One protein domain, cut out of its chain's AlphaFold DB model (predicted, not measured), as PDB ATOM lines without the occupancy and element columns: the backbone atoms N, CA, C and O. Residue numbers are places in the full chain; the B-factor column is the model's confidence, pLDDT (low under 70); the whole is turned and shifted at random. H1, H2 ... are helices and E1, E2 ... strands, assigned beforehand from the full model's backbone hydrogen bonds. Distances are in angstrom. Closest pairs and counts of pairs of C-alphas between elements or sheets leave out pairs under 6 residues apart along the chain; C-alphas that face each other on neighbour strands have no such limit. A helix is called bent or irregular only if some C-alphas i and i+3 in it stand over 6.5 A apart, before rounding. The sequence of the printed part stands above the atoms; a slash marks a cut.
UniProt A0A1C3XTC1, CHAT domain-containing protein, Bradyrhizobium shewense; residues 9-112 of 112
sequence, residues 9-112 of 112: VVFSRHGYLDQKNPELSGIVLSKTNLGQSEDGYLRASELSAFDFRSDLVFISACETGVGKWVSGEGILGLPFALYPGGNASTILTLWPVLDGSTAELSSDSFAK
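Overview. This is residues 9 to 112 of the 112 residues of the protein "CHAT domain-containing protein" of Bradyrhizobium shewense (UniProt A0A1C3XTC1). A small antiparallel sheet, E2 E3 E4, has two short helices, H1 and H2, side by side at its border, and E1 turns a corner into it from a separate parallel pair, E1 and E5. H3 lies beyond that pair at one end of the body, the hairpin E6 and E7 is at the opposite end, and the loop of residues 29 to 40 reaches out to 24 A from the mean of the C-alphas. The printed part has 104 residues, with the order E1 E2 E3 E4 H1 E5 E6 E7 H2 H3, three helices and seven strands. Its class is mixed, helices and strands, though under half of the residues, 48 of 104, are in named elements. It is compact, with a radius of gyration of the C-alphas of 13.7 A and spans of 38 by 36 by 27 A.

Along the chain. The largest sheet holds E2, residues 14 to 16, E3, residues 26 to 28, and E4, residues 41 to 43. H1, residues 44 to 47, follows E4 directly. E1, residues 9 to 12, measures 10.3 A and begins at C-alpha 9, (134.833, 186.648, 130.206); E5, residues 56 to 60, measures 12.6 A. E6 is residues 68 to 70 and E7 residues 74 to 76. H2, residues 78 to 85, measures 11.3 A and is only just irregular: C-alphas 81 and 84 are 6.6 A apart. H3, residues 99 to 110, measures 16.4 A and ends at C-alpha 110, (127.252, 192.683, 134.424).

Arrangement. E2 E3 E4 form a meander, each strand the antiparallel neighbour of the one before. N 16 and O 26 are 2.8 A apart in the hairpin E2 and E3, and N 27 and O 42 2.9 A in the hairpin E3 and E4. H1 and H2 are on this sheet but only graze it; they touch, with closest C-alphas Ala 44 and Leu 78 at 5.0 A. E1 runs on into E2 at 93 degrees. E1 and E5 are parallel at 4 degrees, with N 58 and O 9 2.8 A apart; residues 57 to 58 of E5 also pair, parallel, with residues 90 to 91. H3 and E1 are near each other, and the closest C-alphas of H3 and E5, Thr 102 and Ser 60, are 7.2 A apart. In the antiparallel hairpin E6 and E7, N 70 and O 74 are 2.8 A apart. Every O i to N i+4 pair is within hydrogen-bond range in H3; in H2 1 of 4 is, beside 3 of 5 O i to N i+3 pairs, and H1 is too short for an i+4 pair.

Size, cuts and confidence. The C-alphas farthest apart, Asn 33 and Gly 72, are 41.2 A apart. The printed part has no cut; the links E3 to E4 and H2 to H3 are long. Mean pLDDT of the printed part is 85.0, with residues 97, 99 to 102 and 111 to 112 under 70.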
ATOM      1  N   VAL A   9     134.943 187.256 131.539       89.75
ATOM      2  CA  VAL A   9     134.833 186.648 130.206       89.75
ATOM      3  C   VAL A   9     133.444 186.030 130.104       89.75
ATOM      4  O   VAL A   9     133.092 185.186 130.923       89.75
ATOM      5  N   VAL A  10     132.646 186.465 129.128       89.50
ATOM      6  CA  VAL A  10     131.239 186.058 128.998       89.50
ATOM      7  C   VAL A  10     130.979 185.482 127.612       89.50
ATOM      8  O   VAL A  10     131.306 186.104 126.602       89.50
ATOM      9  N   PHE A  11     130.354 184.308 127.568       88.75
ATOM     10  CA  PHE A  11     129.876 183.670 126.346       88.75
ATOM     11  C   PHE A  11     128.360 183.482 126.411       88.75
ATOM     12  O   PHE A  11     127.880 182.774 127.289       88.75
ATOM     13  N   SER A  12     127.621 184.050 125.456       87.12
ATOM     14  CA  SER A  12     126.170 183.847 125.293       87.12
ATOM     15  C   SER A  12     125.909 183.141 123.964       87.12
ATOM     16  O   SER A  12     125.835 183.783 122.916       87.12
ATOM     17  N   ARG A  13     125.902 181.805 123.982       86.06
ATOM     18  CA  ARG A  13     125.912 180.946 122.781       86.06
ATOM     19  C   ARG A  13     125.097 179.670 123.016       86.06
ATOM     20  O   ARG A  13     124.499 179.494 124.069       86.06
ATOM     21  N   HIS A  14     125.085 178.759 122.044       88.31
ATOM     22  CA  HIS A  14     124.584 177.401 122.258       88.31
ATOM     23  C   HIS A  14     125.680 176.501 122.834       88.31
ATOM     24  O   HIS A  14     126.835 176.567 122.403       88.31
ATOM     25  N   GLY A  15     125.300 175.653 123.788       87.50
ATOM     26  CA  GLY A  15     126.141 174.578 124.306       87.50
ATOM     27  C   GLY A  15     126.003 173.322 123.452       87.50
ATOM     28  O   GLY A  15     124.974 173.097 122.816       87.50
ATOM     29  N   TYR A  16     127.054 172.515 123.427       89.00
ATOM     30  CA  TYR A  16     127.079 171.199 122.813       89.00
ATOM     31  C   TYR A  16     127.667 170.207 123.815       89.00
ATOM     32  O   TYR A  16     128.822 170.346 124.218       89.00
ATOM     33  N   LEU A  17     126.872 169.217 124.212       87.88
ATOM     34  CA  LEU A  17     127.258 168.187 125.170       87.88
ATOM     35  C   LEU A  17     127.474 166.853 124.445       87.88
ATOM     36  O   LEU A  17     126.553 166.326 123.821       87.88
ATOM     37  N   ASP A  18     128.668 166.281 124.587       88.25
ATOM     38  CA  ASP A  18     128.967 164.900 124.205       88.25
ATOM     39  C   ASP A  18     129.205 164.070 125.475       88.25
ATOM     40  O   ASP A  18     130.236 164.164 126.139       88.25
ATOM     41  N   GLN A  19     128.218 163.244 125.830       83.75
ATOM     42  CA  GLN A  19     128.275 162.399 127.028       83.75
ATOM     43  C   GLN A  19     129.256 161.226 126.897       83.75
ATOM     44  O   GLN A  19     129.688 160.670 127.911       83.75
ATOM     45  N   LYS A  20     129.577 160.807 125.666       87.44
ATOM     46  CA  LYS A  20     130.500 159.696 125.410       87.44
ATOM     47  C   LYS A  20     131.944 160.182 125.446       87.44
ATOM     48  O   LYS A  20     132.774 159.502 126.045       87.44
ATOM     49  N   ASN A  21     132.192 161.357 124.868       90.25
ATOM     50  CA  ASN A  21     133.502 161.996 124.756       90.25
ATOM     51  C   ASN A  21     133.439 163.422 125.347       90.25
ATOM     52  O   ASN A  21     133.271 164.394 124.603       90.25
ATOM     53  N   PRO A  22     133.522 163.584 126.682       89.38
ATOM     54  CA  PRO A  22     133.358 164.880 127.344       89.38
ATOM     55  C   PRO A  22     134.287 165.988 126.824       89.38
ATOM     56  O   PRO A  22     133.905 167.155 126.818       89.38
ATOM     57  N   GLU A  23     135.477 165.638 126.343       88.19
ATOM     58  CA  GLU A  23     136.463 166.539 125.741       88.19
ATOM     59  C   GLU A  23     135.997 167.182 124.426       88.19
ATOM     60  O   GLU A  23     136.487 168.252 124.058       88.19
ATOM     61  N   LEU A  24     135.038 166.555 123.732       91.06
ATOM     62  CA  LEU A  24     134.425 167.081 122.510       91.06
ATOM     63  C   LEU A  24     133.234 168.001 122.792       91.06
ATOM     64  O   LEU A  24     132.782 168.687 121.867       91.06
ATOM     65  N   SER A  25     132.754 168.043 124.041       91.88
ATOM     66  CA  SER A  25     131.757 169.022 124.479       91.88
ATOM     67  C   SER A  25     132.313 170.433 124.317       91.88
ATOM     68  O   SER A  25     133.514 170.654 124.450       91.88
ATOM     69  N   GLY A  26     131.461 171.407 124.022       92.81
ATOM     70  CA  GLY A  26     131.919 172.742 123.665       92.81
ATOM     71  C   GLY A  26     130.805 173.767 123.584       92.81
ATOM     72  O   GLY A  26     129.635 173.468 123.812       92.81
ATOM     73  N   ILE A  27     131.171 174.987 123.211       92.69
ATOM     74  CA  ILE A  27     130.221 176.030 122.823       92.69
ATOM     75  C   ILE A  27     130.318 176.299 121.325       92.69
ATOM     76  O   ILE A  27     131.393 176.231 120.733       92.69
ATOM     77  N   VAL A  28     129.186 176.605 120.699       92.44
ATOM     78  CA  VAL A  28     129.130 176.924 119.269       92.44
ATOM     79  C   VAL A  28     129.401 178.413 119.075       92.44
ATOM     80  O   VAL A  28     128.579 179.250 119.450       92.44
ATOM     81  N   LEU A  29     130.542 178.754 118.476       91.12
ATOM     82  CA  LEU A  29     130.923 180.142 118.208       91.12
ATOM     83  C   LEU A  29     130.366 180.643 116.875       91.12
ATOM     84  O   LEU A  29     129.840 181.755 116.804       91.12
ATOM     85  N   SER A  30     130.456 179.822 115.827       90.56
ATOM     86  CA  SER A  30     129.885 180.125 114.514       90.56
ATOM     87  C   SER A  30     129.616 178.854 113.713       90.56
ATOM     88  O   SER A  30     130.289 177.844 113.876       90.56
ATOM     89  N   LYS A  31     128.633 178.908 112.812       88.88
ATOM     90  CA  LYS A  31     128.384 177.878 111.785       88.88
ATOM     91  C   LYS A  31     128.395 178.417 110.364       88.88
ATOM     92  O   LYS A  31     128.118 177.686 109.421       88.88
ATOM     93  N   THR A  32     128.731 179.691 110.207       90.81
ATOM     94  CA  THR A  32     128.784 180.374 108.914       90.81
ATOM     95  C   THR A  32     130.082 181.163 108.807       90.81
ATOM     96  O   THR A  32     130.672 181.524 109.828       90.81
ATOM     97  N   ASN A  33     130.536 181.419 107.578       89.00
ATOM     98  CA  ASN A  33     131.759 182.187 107.302       89.00
ATOM     99  C   ASN A  33     133.000 181.665 108.052       89.00
ATOM    100  O   ASN A  33     133.814 182.444 108.541       89.00
ATOM    101  N   LEU A  34     133.119 180.341 108.174       90.44
ATOM    102  CA  LEU A  34     134.264 179.697 108.810       90.44
ATOM    103  C   LEU A  34     135.464 179.673 107.854       90.44
ATOM    104  O   LEU A  34     135.302 179.521 106.640       90.44
ATOM    105  N   GLY A  35     136.672 179.810 108.406       89.75
ATOM    106  CA  GLY A  35     137.901 179.507 107.674       89.75
ATOM    107  C   GLY A  35     137.971 178.016 107.334       89.75
ATOM    108  O   GLY A  35     137.333 177.199 107.990       89.75
ATOM    109  N   GLN A  36     138.764 177.640 106.327       87.38
ATOM    110  CA  GLN A  36     138.843 176.242 105.858       87.38
ATOM    111  C   GLN A  36     139.267 175.233 106.943       87.38
ATOM    112  O   GLN A  36     139.031 174.039 106.781       87.38
ATOM    113  N   SER A  37     139.883 175.700 108.030       89.38
ATOM    114  CA  SER A  37     140.367 174.871 109.140       89.38
ATOM    115  C   SER A  37     139.564 175.037 110.434       89.38
ATOM    116  O   SER A  37     139.922 174.428 111.435       89.38
ATOM    117  N   GLU A  38     138.495 175.836 110.427       91.12
ATOM    118  CA  GLU A  38     137.692 176.125 111.616       91.12
ATOM    119  C   GLU A  38     136.411 175.286 111.613       91.12
ATOM    120  O   GLU A  38     135.652 175.298 110.642       91.12
ATOM    121  N   ASP A  39     136.122 174.589 112.714       90.56
ATOM    122  CA  ASP A  39     134.885 173.808 112.875       90.56
ATOM    123  C   ASP A  39     133.752 174.601 113.571       90.56
ATOM    124  O   ASP A  39     132.584 174.173 113.624       90.56
ATOM    125  N   GLY A  40     134.099 175.793 114.067       92.75
ATOM    126  CA  GLY A  40     133.194 176.737 114.704       92.75
ATOM    127  C   GLY A  40     132.783 176.374 116.130       92.75
ATOM    128  O   GLY A  40     131.864 177.001 116.669       92.75
ATOM    129  N   TYR A  41     133.425 175.378 116.737       92.75
ATOM    130  CA  TYR A  41     133.280 175.050 118.149       92.75
ATOM    131  C   TYR A  41     134.452 175.613 118.948       92.75
ATOM    132  O   TYR A  41     135.555 175.753 118.442       92.75
ATOM    133  N   LEU A  42     134.195 175.920 120.213       92.62
ATOM    134  CA  LEU A  42     135.232 176.032 121.227       92.62
ATOM    135  C   LEU A  42     135.031 174.876 122.202       92.62
ATOM    136  O   LEU A  42     134.066 174.868 122.976       92.62
ATOM    137  N   ARG A  43     135.884 173.860 122.091       93.00
ATOM    138  CA  ARG A  43     135.759 172.574 122.784       93.00
ATOM    139  C   ARG A  43     136.416 172.601 124.156       93.00
ATOM    140  O   ARG A  43     137.291 173.413 124.432       93.00
ATOM    141  N   ALA A  44     136.025 171.663 125.011       91.31
ATOM    142  CA  ALA A  44     136.618 171.441 126.322       91.31
ATOM    143  C   ALA A  44     138.130 171.161 126.218       91.31
ATOM    144  O   ALA A  44     138.916 171.724 126.979       91.31
ATOM    145  N   SER A  45     138.557 170.362 125.238       90.31
ATOM    146  CA  SER A  45     139.983 170.130 124.969       90.31
ATOM    147  C   SER A  45     140.752 171.425 124.683       90.31
ATOM    148  O   SER A  45     141.836 171.627 125.224       90.31
ATOM    149  N   GLU A  46     140.173 172.335 123.900       90.81
ATOM    150  CA  GLU A  46     140.774 173.628 123.566       90.81
ATOM    151  C   GLU A  46     140.752 174.580 124.763       90.81
ATOM    152  O   GLU A  46     141.782 175.162 125.094       90.81
ATOM    153  N   LEU A  47     139.611 174.684 125.456       89.50
ATOM    154  CA  LEU A  47     139.422 175.501 126.663       89.50
ATOM    155  C   LEU A  47     140.453 175.191 127.743       89.50
ATOM    156  O   LEU A  47     140.952 176.113 128.380       89.50
ATOM    157  N   SER A  48     140.825 173.919 127.897       88.06
ATOM    158  CA  SER A  48     141.840 173.505 128.871       88.06
ATOM    159  C   SER A  48     143.234 174.089 128.618       88.06
ATOM    160  O   SER A  48     144.043 174.166 129.541       88.06
ATOM    161  N   ALA A  49     143.511 174.531 127.388       88.56
ATOM    162  CA  ALA A  49     144.763 175.173 127.006       88.56
ATOM    163  C   ALA A  49     144.699 176.712 127.071       88.56
ATOM    164  O   ALA A  49     145.724 177.373 126.876       88.56
ATOM    165  N   PHE A  50     143.524 177.303 127.322       85.88
ATOM    166  CA  PHE A  50     143.376 178.754 127.427       85.88
ATOM    167  C   PHE A  50     143.858 179.276 128.780       85.88
ATOM    168  O   PHE A  50     143.517 178.749 129.828       85.88
ATOM    169  N   ASP A  51     144.590 180.388 128.750       86.44
ATOM    170  CA  ASP A  51     145.009 181.144 129.933       86.44
ATOM    171  C   ASP A  51     144.079 182.356 130.117       86.44
ATOM    172  O   ASP A  51     144.371 183.453 129.629       86.44
ATOM    173  N   PHE A  52     142.921 182.154 130.761       85.62
ATOM    174  CA  PHE A  52     141.900 183.198 130.925       85.62
ATOM    175  C   PHE A  52     142.355 184.318 131.860       85.62
ATOM    176  O   PHE A  52     142.097 185.490 131.574       85.62
ATOM    177  N   ARG A  53     143.009 183.963 132.977       84.44
ATOM    178  CA  ARG A  53     143.408 184.890 134.061       84.44
ATOM    179  C   ARG A  53     142.319 185.909 134.384       84.44
ATOM    180  O   ARG A  53     142.577 187.115 134.396       84.44
ATOM    181  N   SER A  54     141.100 185.427 134.598       88.75
ATOM    182  CA  SER A  54     139.958 186.279 134.908       88.75
ATOM    183  C   SER A  54     139.411 186.054 136.303       88.75
ATOM    184  O   SER A  54     139.631 185.016 136.922       88.75
ATOM    185  N   ASP A  55     138.686 187.037 136.822       90.69
ATOM    186  CA  ASP A  55     138.022 186.854 138.110       90.69
ATOM    187  C   ASP A  55     136.779 185.955 137.935       90.69
ATOM    188  O   ASP A  55     136.451 185.163 138.820       90.69
ATOM    189  N   LEU A  56     136.132 186.012 136.763       90.56
ATOM    190  CA  LEU A  56     134.982 185.178 136.422       90.56
ATOM    191  C   LEU A  56     134.929 184.827 134.925       90.56
ATOM    192  O   LEU A  56     135.111 185.685 134.055       90.56
ATOM    193  N   VAL A  57     134.617 183.562 134.638       91.69
ATOM    194  CA  VAL A  57     134.140 183.088 133.331       91.69
ATOM    195  C   VAL A  57     132.663 182.719 133.454       91.69
ATOM    196  O   VAL A  57     132.295 181.896 134.290       91.69
ATOM    197  N   PHE A  58     131.807 183.300 132.619       90.56
ATOM    198  CA  PHE A  58     130.391 182.950 132.551       90.56
ATOM    199  C   PHE A  58     130.044 182.389 131.178       90.56
ATOM    200  O   PHE A  58     130.179 183.074 130.163       90.56
ATOM    201  N   ILE A  59     129.573 181.144 131.150       89.25
ATOM    202  CA  ILE A  59     129.089 180.507 129.928       89.25
ATOM    203  C   ILE A  59     127.568 180.369 130.006       89.25
ATOM    204  O   ILE A  59     127.017 179.402 130.530       89.25
ATOM    205  N   SER A  60     126.891 181.353 129.427       86.44
ATOM    206  CA  SER A  60     125.462 181.353 129.144       86.44
ATOM    207  C   SER A  60     125.185 180.513 127.890       86.44
ATOM    208  O   SER A  60     124.983 181.034 126.791       86.44
ATOM    209  N   ALA A  61     125.201 179.197 128.060       83.94
ATOM    210  CA  ALA A  61     124.812 178.211 127.055       83.94
ATOM    211  C   ALA A  61     124.176 177.014 127.760       83.94
ATOM    212  O   ALA A  61     124.618 176.671 128.859       83.94
ATOM    213  N   CYS A  62     123.178 176.386 127.133       82.94
ATOM    214  CA  CYS A  62     122.455 175.232 127.675       82.94
ATOM    215  C   CYS A  62     123.402 174.099 128.101       82.94
ATOM    216  O   CYS A  62     124.312 173.748 127.350       82.94
ATOM    217  N   GLU A  63     123.146 173.523 129.280       83.06
ATOM    218  CA  GLU A  63     123.767 172.281 129.784       83.06
ATOM    219  C   GLU A  63     125.306 172.312 129.881       83.06
ATOM    220  O   GLU A  63     125.969 171.279 129.904       83.06
ATOM    221  N   THR A  64     125.903 173.497 129.988       81.31
ATOM    222  CA  THR A  64     127.365 173.675 130.062       81.31
ATOM    223  C   THR A  64     127.988 173.234 131.385       81.31
ATOM    224  O   THR A  64     129.190 172.997 131.453       81.31
ATOM    225  N   GLY A  65     127.179 173.122 132.437       78.50
ATOM    226  CA  GLY A  65     127.536 172.571 133.743       78.50
ATOM    227  C   GLY A  65     127.333 171.058 133.844       78.50
ATOM    228  O   GLY A  65     127.676 170.464 134.865       78.50
ATOM    229  N   VAL A  66     126.750 170.438 132.815       81.56
ATOM    230  CA  VAL A  66     126.480 169.002 132.768       81.56
ATOM    231  C   VAL A  66     127.670 168.293 132.134       81.56
ATOM    232  O   VAL A  66     128.308 168.794 131.211       81.56
ATOM    233  N   GLY A  67     127.978 167.106 132.635       82.31
ATOM    234  CA  GLY A  67     129.080 166.305 132.132       82.31
ATOM    235  C   GLY A  67     129.074 164.907 132.725       82.31
ATOM    236  O   GLY A  67     128.181 164.538 133.495       82.31
ATOM    237  N   LYS A  68     130.077 164.109 132.366       83.12
ATOM    238  CA  LYS A  68     130.208 162.745 132.879       83.12
ATOM    239  C   LYS A  68     130.769 162.792 134.296       83.12
ATOM    240  O   LYS A  68     131.877 163.275 134.503       83.12
ATOM    241  N   TRP A  69     130.029 162.251 135.260       84.06
ATOM    242  CA  TRP A  69     130.547 162.077 136.614       84.06
ATOM    243  C   TRP A  69     131.602 160.967 136.646       84.06
ATOM    244  O   TRP A  69     131.335 159.834 136.236       84.06
ATOM    245  N   VAL A  70     132.783 161.289 137.165       86.06
ATOM    246  CA  VAL A  70     133.874 160.346 137.399       86.06
ATOM    247  C   VAL A  70     134.308 160.451 138.855       86.06
ATOM    248  O   VAL A  70     134.628 161.524 139.367       86.06
ATOM    249  N   SER A  71     134.284 159.312 139.549       87.44
ATOM    250  CA  SER A  71     134.642 159.246 140.966       87.44
ATOM    251  C   SER A  71     136.081 159.719 141.178       87.44
ATOM    252  O   SER A  71     136.996 159.200 140.546       87.44
ATOM    253  N   GLY A  72     136.274 160.700 142.058       87.31
ATOM    254  CA  GLY A  72     137.583 161.298 142.347       87.31
ATOM    255  C   GLY A  72     138.004 162.439 141.411       87.31
ATOM    256  O   GLY A  72     138.839 163.242 141.812       87.31
ATOM    257  N   GLU A  73     137.402 162.566 140.225       82.69
ATOM    258  CA  GLU A  73     137.707 163.632 139.249       82.69
ATOM    259  C   GLU A  73     136.605 164.703 139.176       82.69
ATOM    260  O   GLU A  73     136.871 165.856 138.841       82.69
ATOM    261  N   GLY A  74     135.366 164.344 139.528       85.50
ATOM    262  CA  GLY A  74     134.207 165.230 139.467       85.50
ATOM    263  C   GLY A  74     133.475 165.143 138.126       85.50
ATOM    264  O   GLY A  74     133.284 164.057 137.582       85.50
ATOM    265  N   ILE A  75     133.000 166.282 137.617       86.19
ATOM    266  CA  ILE A  75     132.232 166.359 136.365       86.19
ATOM    267  C   ILE A  75     133.189 166.648 135.204       86.19
ATOM    268  O   ILE A  75     133.659 167.776 135.059       86.19
ATOM    269  N   LEU A  76     133.436 165.653 134.350       87.25
ATOM    270  CA  LEU A  76     134.223 165.816 133.127       87.25
ATOM    271  C   LEU A  76     133.423 166.527 132.032       87.25
ATOM    272  O   LEU A  76     132.244 166.235 131.830       87.25
ATOM    273  N   GLY A  77     134.088 167.416 131.292       87.44
ATOM    274  CA  GLY A  77     133.506 168.225 130.220       87.44
ATOM    275  C   GLY A  77     133.959 169.681 130.314       87.44
ATOM    276  O   GLY A  77     135.067 169.966 130.769       87.44
ATOM    277  N   LEU A  78     133.077 170.608 129.936       88.38
ATOM    278  CA  LEU A  78     133.306 172.053 130.066       88.38
ATOM    279  C   LEU A  78     133.667 172.516 131.495       88.38
ATOM    280  O   LEU A  78     134.589 173.327 131.610       88.38
ATOM    281  N   PRO A  79     133.039 172.011 132.583       87.31
ATOM    282  CA  PRO A  79     133.408 172.416 133.941       87.31
ATOM    283  C   PRO A  79     134.866 172.091 134.271       87.31
ATOM    284  O   PRO A  79     135.598 172.942 134.774       87.31
ATOM    285  N   PHE A  80     135.298 170.873 133.938       87.62
ATOM    286  CA  PHE A  80     136.668 170.420 134.158       87.62
ATOM    287  C   PHE A  80     137.672 171.175 133.280       87.62
ATOM    288  O   PHE A  80     138.743 171.549 133.747       87.62
ATOM    289  N   ALA A  81     137.316 171.454 132.024       89.12
ATOM    290  CA  ALA A  81     138.179 172.162 131.083       89.12
ATOM    291  C   ALA A  81     138.484 173.613 131.472       89.12
ATOM    292  O   ALA A  81     139.530 174.132 131.099       89.12
ATOM    293  N   LEU A  82     137.601 174.275 132.219       88.38
ATOM    294  CA  LEU A  82     137.834 175.649 132.677       88.38
ATOM    295  C   LEU A  82     138.738 175.714 133.910       88.38
ATOM    296  O   LEU A  82     139.399 176.723 134.124       88.38
ATOM    297  N   TYR A  83     138.821 174.635 134.692       86.00
ATOM    298  CA  TYR A  83     139.651 174.575 135.894       86.00
ATOM    299  C   TYR A  83     141.134 174.948 135.673       86.00
ATOM    300  O   TYR A  83     141.647 175.782 136.422       86.00
ATOM    301  N   PRO A  84     141.846 174.410 134.659       86.19
ATOM    302  CA  PRO A  84     143.237 174.794 134.402       86.19
ATOM    303  C   PRO A  84     143.397 176.223 133.862       86.19
ATOM    304  O   PRO A  84     144.510 176.745 133.879       86.19
ATOM    305  N   GLY A  85     142.320 176.878 133.415       81.19
ATOM    306  CA  GLY A  85     142.385 178.170 132.731       81.19
ATOM    307  C   GLY A  85     142.683 179.382 133.621       81.19
ATOM    308  O   GLY A  85     142.761 180.514 133.133       81.19
ATOM    309  N   GLY A  86     142.866 179.167 134.926       82.00
ATOM    310  CA  GLY A  86     143.359 180.177 135.865       82.00
ATOM    311  C   GLY A  86     142.355 181.278 136.204       82.00
ATOM    312  O   GLY A  86     142.751 182.331 136.707       82.00
ATOM    313  N   ASN A  87     141.068 181.070 135.920       87.38
ATOM    314  CA  ASN A  87     140.011 181.956 136.386       87.38
ATOM    315  C   ASN A  87     139.635 181.657 137.847       87.38
ATOM    316  O   ASN A  87     139.616 180.505 138.271       87.38
ATOM    317  N   ALA A  88     139.324 182.696 138.626       86.81
ATOM    318  CA  ALA A  88     139.019 182.535 140.052       86.81
ATOM    319  C   ALA A  88     137.641 181.896 140.303       86.81
ATOM    320  O   ALA A  88     137.439 181.232 141.319       86.81
ATOM    321  N   SER A  89     136.688 182.098 139.390       89.88
ATOM    322  CA  SER A  89     135.340 181.536 139.478       89.88
ATOM    323  C   SER A  89     134.734 181.260 138.101       89.88
ATOM    324  O   SER A  89     135.101 181.903 137.111       89.88
ATOM    325  N   THR A  90     133.797 180.310 138.036       89.94
ATOM    326  CA  THR A  90     133.056 179.959 136.815       89.94
ATOM    327  C   THR A  90     131.562 179.873 137.113       89.94
ATOM    328  O   THR A  90     131.170 179.263 138.106       89.94
ATOM    329  N   ILE A  91     130.725 180.418 136.227       90.19
ATOM    330  CA  ILE A  91     129.272 180.204 136.222       90.19
ATOM    331  C   ILE A  91     128.892 179.460 134.935       90.19
ATOM    332  O   ILE A  91     129.285 179.863 133.839       90.19
ATOM    333  N   LEU A  92     128.122 178.382 135.078       89.19
ATOM    334  CA  LEU A  92     127.652 177.496 134.004       89.19
ATOM    335  C   LEU A  92     126.154 177.217 134.185       89.19
ATOM    336  O   LEU A  92     125.608 177.461 135.262       89.19
ATOM    337  N   THR A  93     125.490 176.667 133.165       85.25
ATOM    338  CA  THR A  93     124.065 176.293 133.252       85.25
ATOM    339  C   THR A  93     123.884 174.775 133.313       85.25
ATOM    340  O   THR A  93     124.577 174.027 132.631       85.25
ATOM    341  N   LEU A  94     122.949 174.293 134.133       81.69
ATOM    342  CA  LEU A  94     122.687 172.854 134.292       81.69
ATOM    343  C   LEU A  94     121.548 172.335 133.402       81.69
ATOM    344  O   LEU A  94     121.410 171.130 133.231       81.69
ATOM    345  N   TRP A  95     120.729 173.222 132.846       76.62
ATOM    346  CA  TRP A  95     119.580 172.884 132.005       76.62
ATOM    347  C   TRP A  95     119.443 173.904 130.870       76.62
ATOM    348  O   TRP A  95     120.082 174.961 130.922       76.62
ATOM    349  N   PRO A  96     118.630 173.617 129.837       70.94
ATOM    350  CA  PRO A  96     118.337 174.585 128.794       70.94
ATOM    351  C   PRO A  96     117.746 175.869 129.375       70.94
ATOM    352  O   PRO A  96     116.769 175.836 130.122       70.94
ATOM    353  N   VAL A  97     118.344 177.001 129.027       69.00
ATOM    354  CA  VAL A  97     117.899 178.322 129.473       69.00
ATOM    355  C   VAL A  97     117.191 179.036 128.323       69.00
ATOM    356  O   VAL A  97     117.599 178.912 127.171       69.00
ATOM    357  N   LEU A  98     116.101 179.749 128.617       72.12
ATOM    358  CA  LEU A  98     115.386 180.550 127.620       72.12
ATOM    359  C   LEU A  98     116.184 181.823 127.314       72.12
ATOM    360  O   LEU A  98     116.623 182.518 128.235       72.12
ATOM    361  N   ASP A  99     116.329 182.153 126.029       69.81
ATOM    362  CA  ASP A  99     117.179 183.258 125.565       69.81
ATOM    363  C   ASP A  99     116.819 184.605 126.218       69.81
ATOM    364  O   ASP A  99     117.706 185.322 126.679       69.81
ATOM    365  N   GLY A 100     115.522 184.921 126.337       69.38
ATOM    366  CA  GLY A 100     115.049 186.178 126.935       69.38
ATOM    367  C   GLY A 100     115.429 186.332 128.411       69.38
ATOM    368  O   GLY A 100     116.041 187.323 128.797       69.38
ATOM    369  N   SER A 101     115.144 185.317 129.233       68.31
ATOM    370  CA  SER A 101     115.455 185.343 130.671       68.31
ATOM    371  C   SER A 101     116.960 185.349 130.944       68.31
ATOM    372  O   SER A 101     117.423 185.942 131.916       68.31
ATOM    373  N   THR A 102     117.747 184.707 130.079       69.38
ATOM    374  CA  THR A 102     119.208 184.674 130.229       69.38
ATOM    375  C   THR A 102     119.853 185.988 129.802       69.38
ATOM    376  O   THR A 102     120.852 186.403 130.394       69.38
ATOM    377  N   ALA A 103     119.270 186.676 128.816       72.44
ATOM    378  CA  ALA A 103     119.684 188.018 128.424       72.44
ATOM    379  C   ALA A 103     119.445 189.036 129.550       72.44
ATOM    380  O   ALA A 103     120.339 189.835 129.831       72.44
ATOM    381  N   GLU A 104     118.298 188.968 130.236       74.19
ATOM    382  CA  GLU A 104     118.018 189.792 131.421       74.19
ATOM    383  C   GLU A 104     119.006 189.493 132.555       74.19
ATOM    384  O   GLU A 104     119.679 190.405 133.031       74.19
ATOM    385  N   LEU A 105     119.192 188.216 132.914       73.69
ATOM    386  CA  LEU A 105     120.131 187.813 133.969       73.69
ATOM    387  C   LEU A 105     121.563 188.285 133.686       73.69
ATOM    388  O   LEU A 105     122.245 188.783 134.584       73.69
ATOM    389  N   SER A 106     122.026 188.121 132.444       74.00
ATOM    390  CA  SER A 106     123.359 188.564 132.030       74.00
ATOM    391  C   SER A 106     123.464 190.087 132.116       74.00
ATOM    392  O   SER A 106     124.413 190.608 132.693       74.00
ATOM    393  N   SER A 107     122.473 190.808 131.593       74.62
ATOM    394  CA  SER A 107     122.477 192.272 131.611       74.62
ATOM    395  C   SER A 107     122.514 192.802 133.043       74.62
ATOM    396  O   SER A 107     123.399 193.585 133.372       74.62
ATOM    397  N   ASP A 108     121.653 192.303 133.928       78.38
ATOM    398  CA  ASP A 108     121.595 192.747 135.324       78.38
ATOM    399  C   ASP A 108     122.865 192.405 136.118       78.38
ATOM    400  O   ASP A 108     123.304 193.190 136.962       78.38
ATOM    401  N   SER A 109     123.478 191.249 135.842       72.81
ATOM    402  CA  SER A 109     124.662 190.773 136.572       72.81
ATOM    403  C   SER A 109     125.953 191.502 136.184       72.81
ATOM    404  O   SER A 109     126.859 191.593 137.012       72.81
ATOM    405  N   PHE A 110     126.049 192.017 134.950       75.12
ATOM    406  CA  PHE A 110     127.252 192.683 134.424       75.12
ATOM    407  C   PHE A 110     127.071 194.190 134.145       75.12
ATOM    408  O   PHE A 110     128.007 194.829 133.672       75.12
ATOM    409  N   ALA A 111     125.905 194.780 134.438       66.62
ATOM    410  CA  ALA A 111     125.635 196.216 134.255       66.62
ATOM    411  C   ALA A 111     126.159 197.134 135.384       66.62
ATOM    412  O   ALA A 111     125.883 198.335 135.367       66.62
ATOM    413  N   LYS A 112     126.896 196.603 136.367       52.94
ATOM    414  CA  LYS A 112     127.454 197.343 137.515       52.94
ATOM    415  C   LYS A 112     128.958 197.122 137.631       52.94
ATOM    416  O   LYS A 112     129.637 198.053 138.115       52.94
TER     417      LYS A 112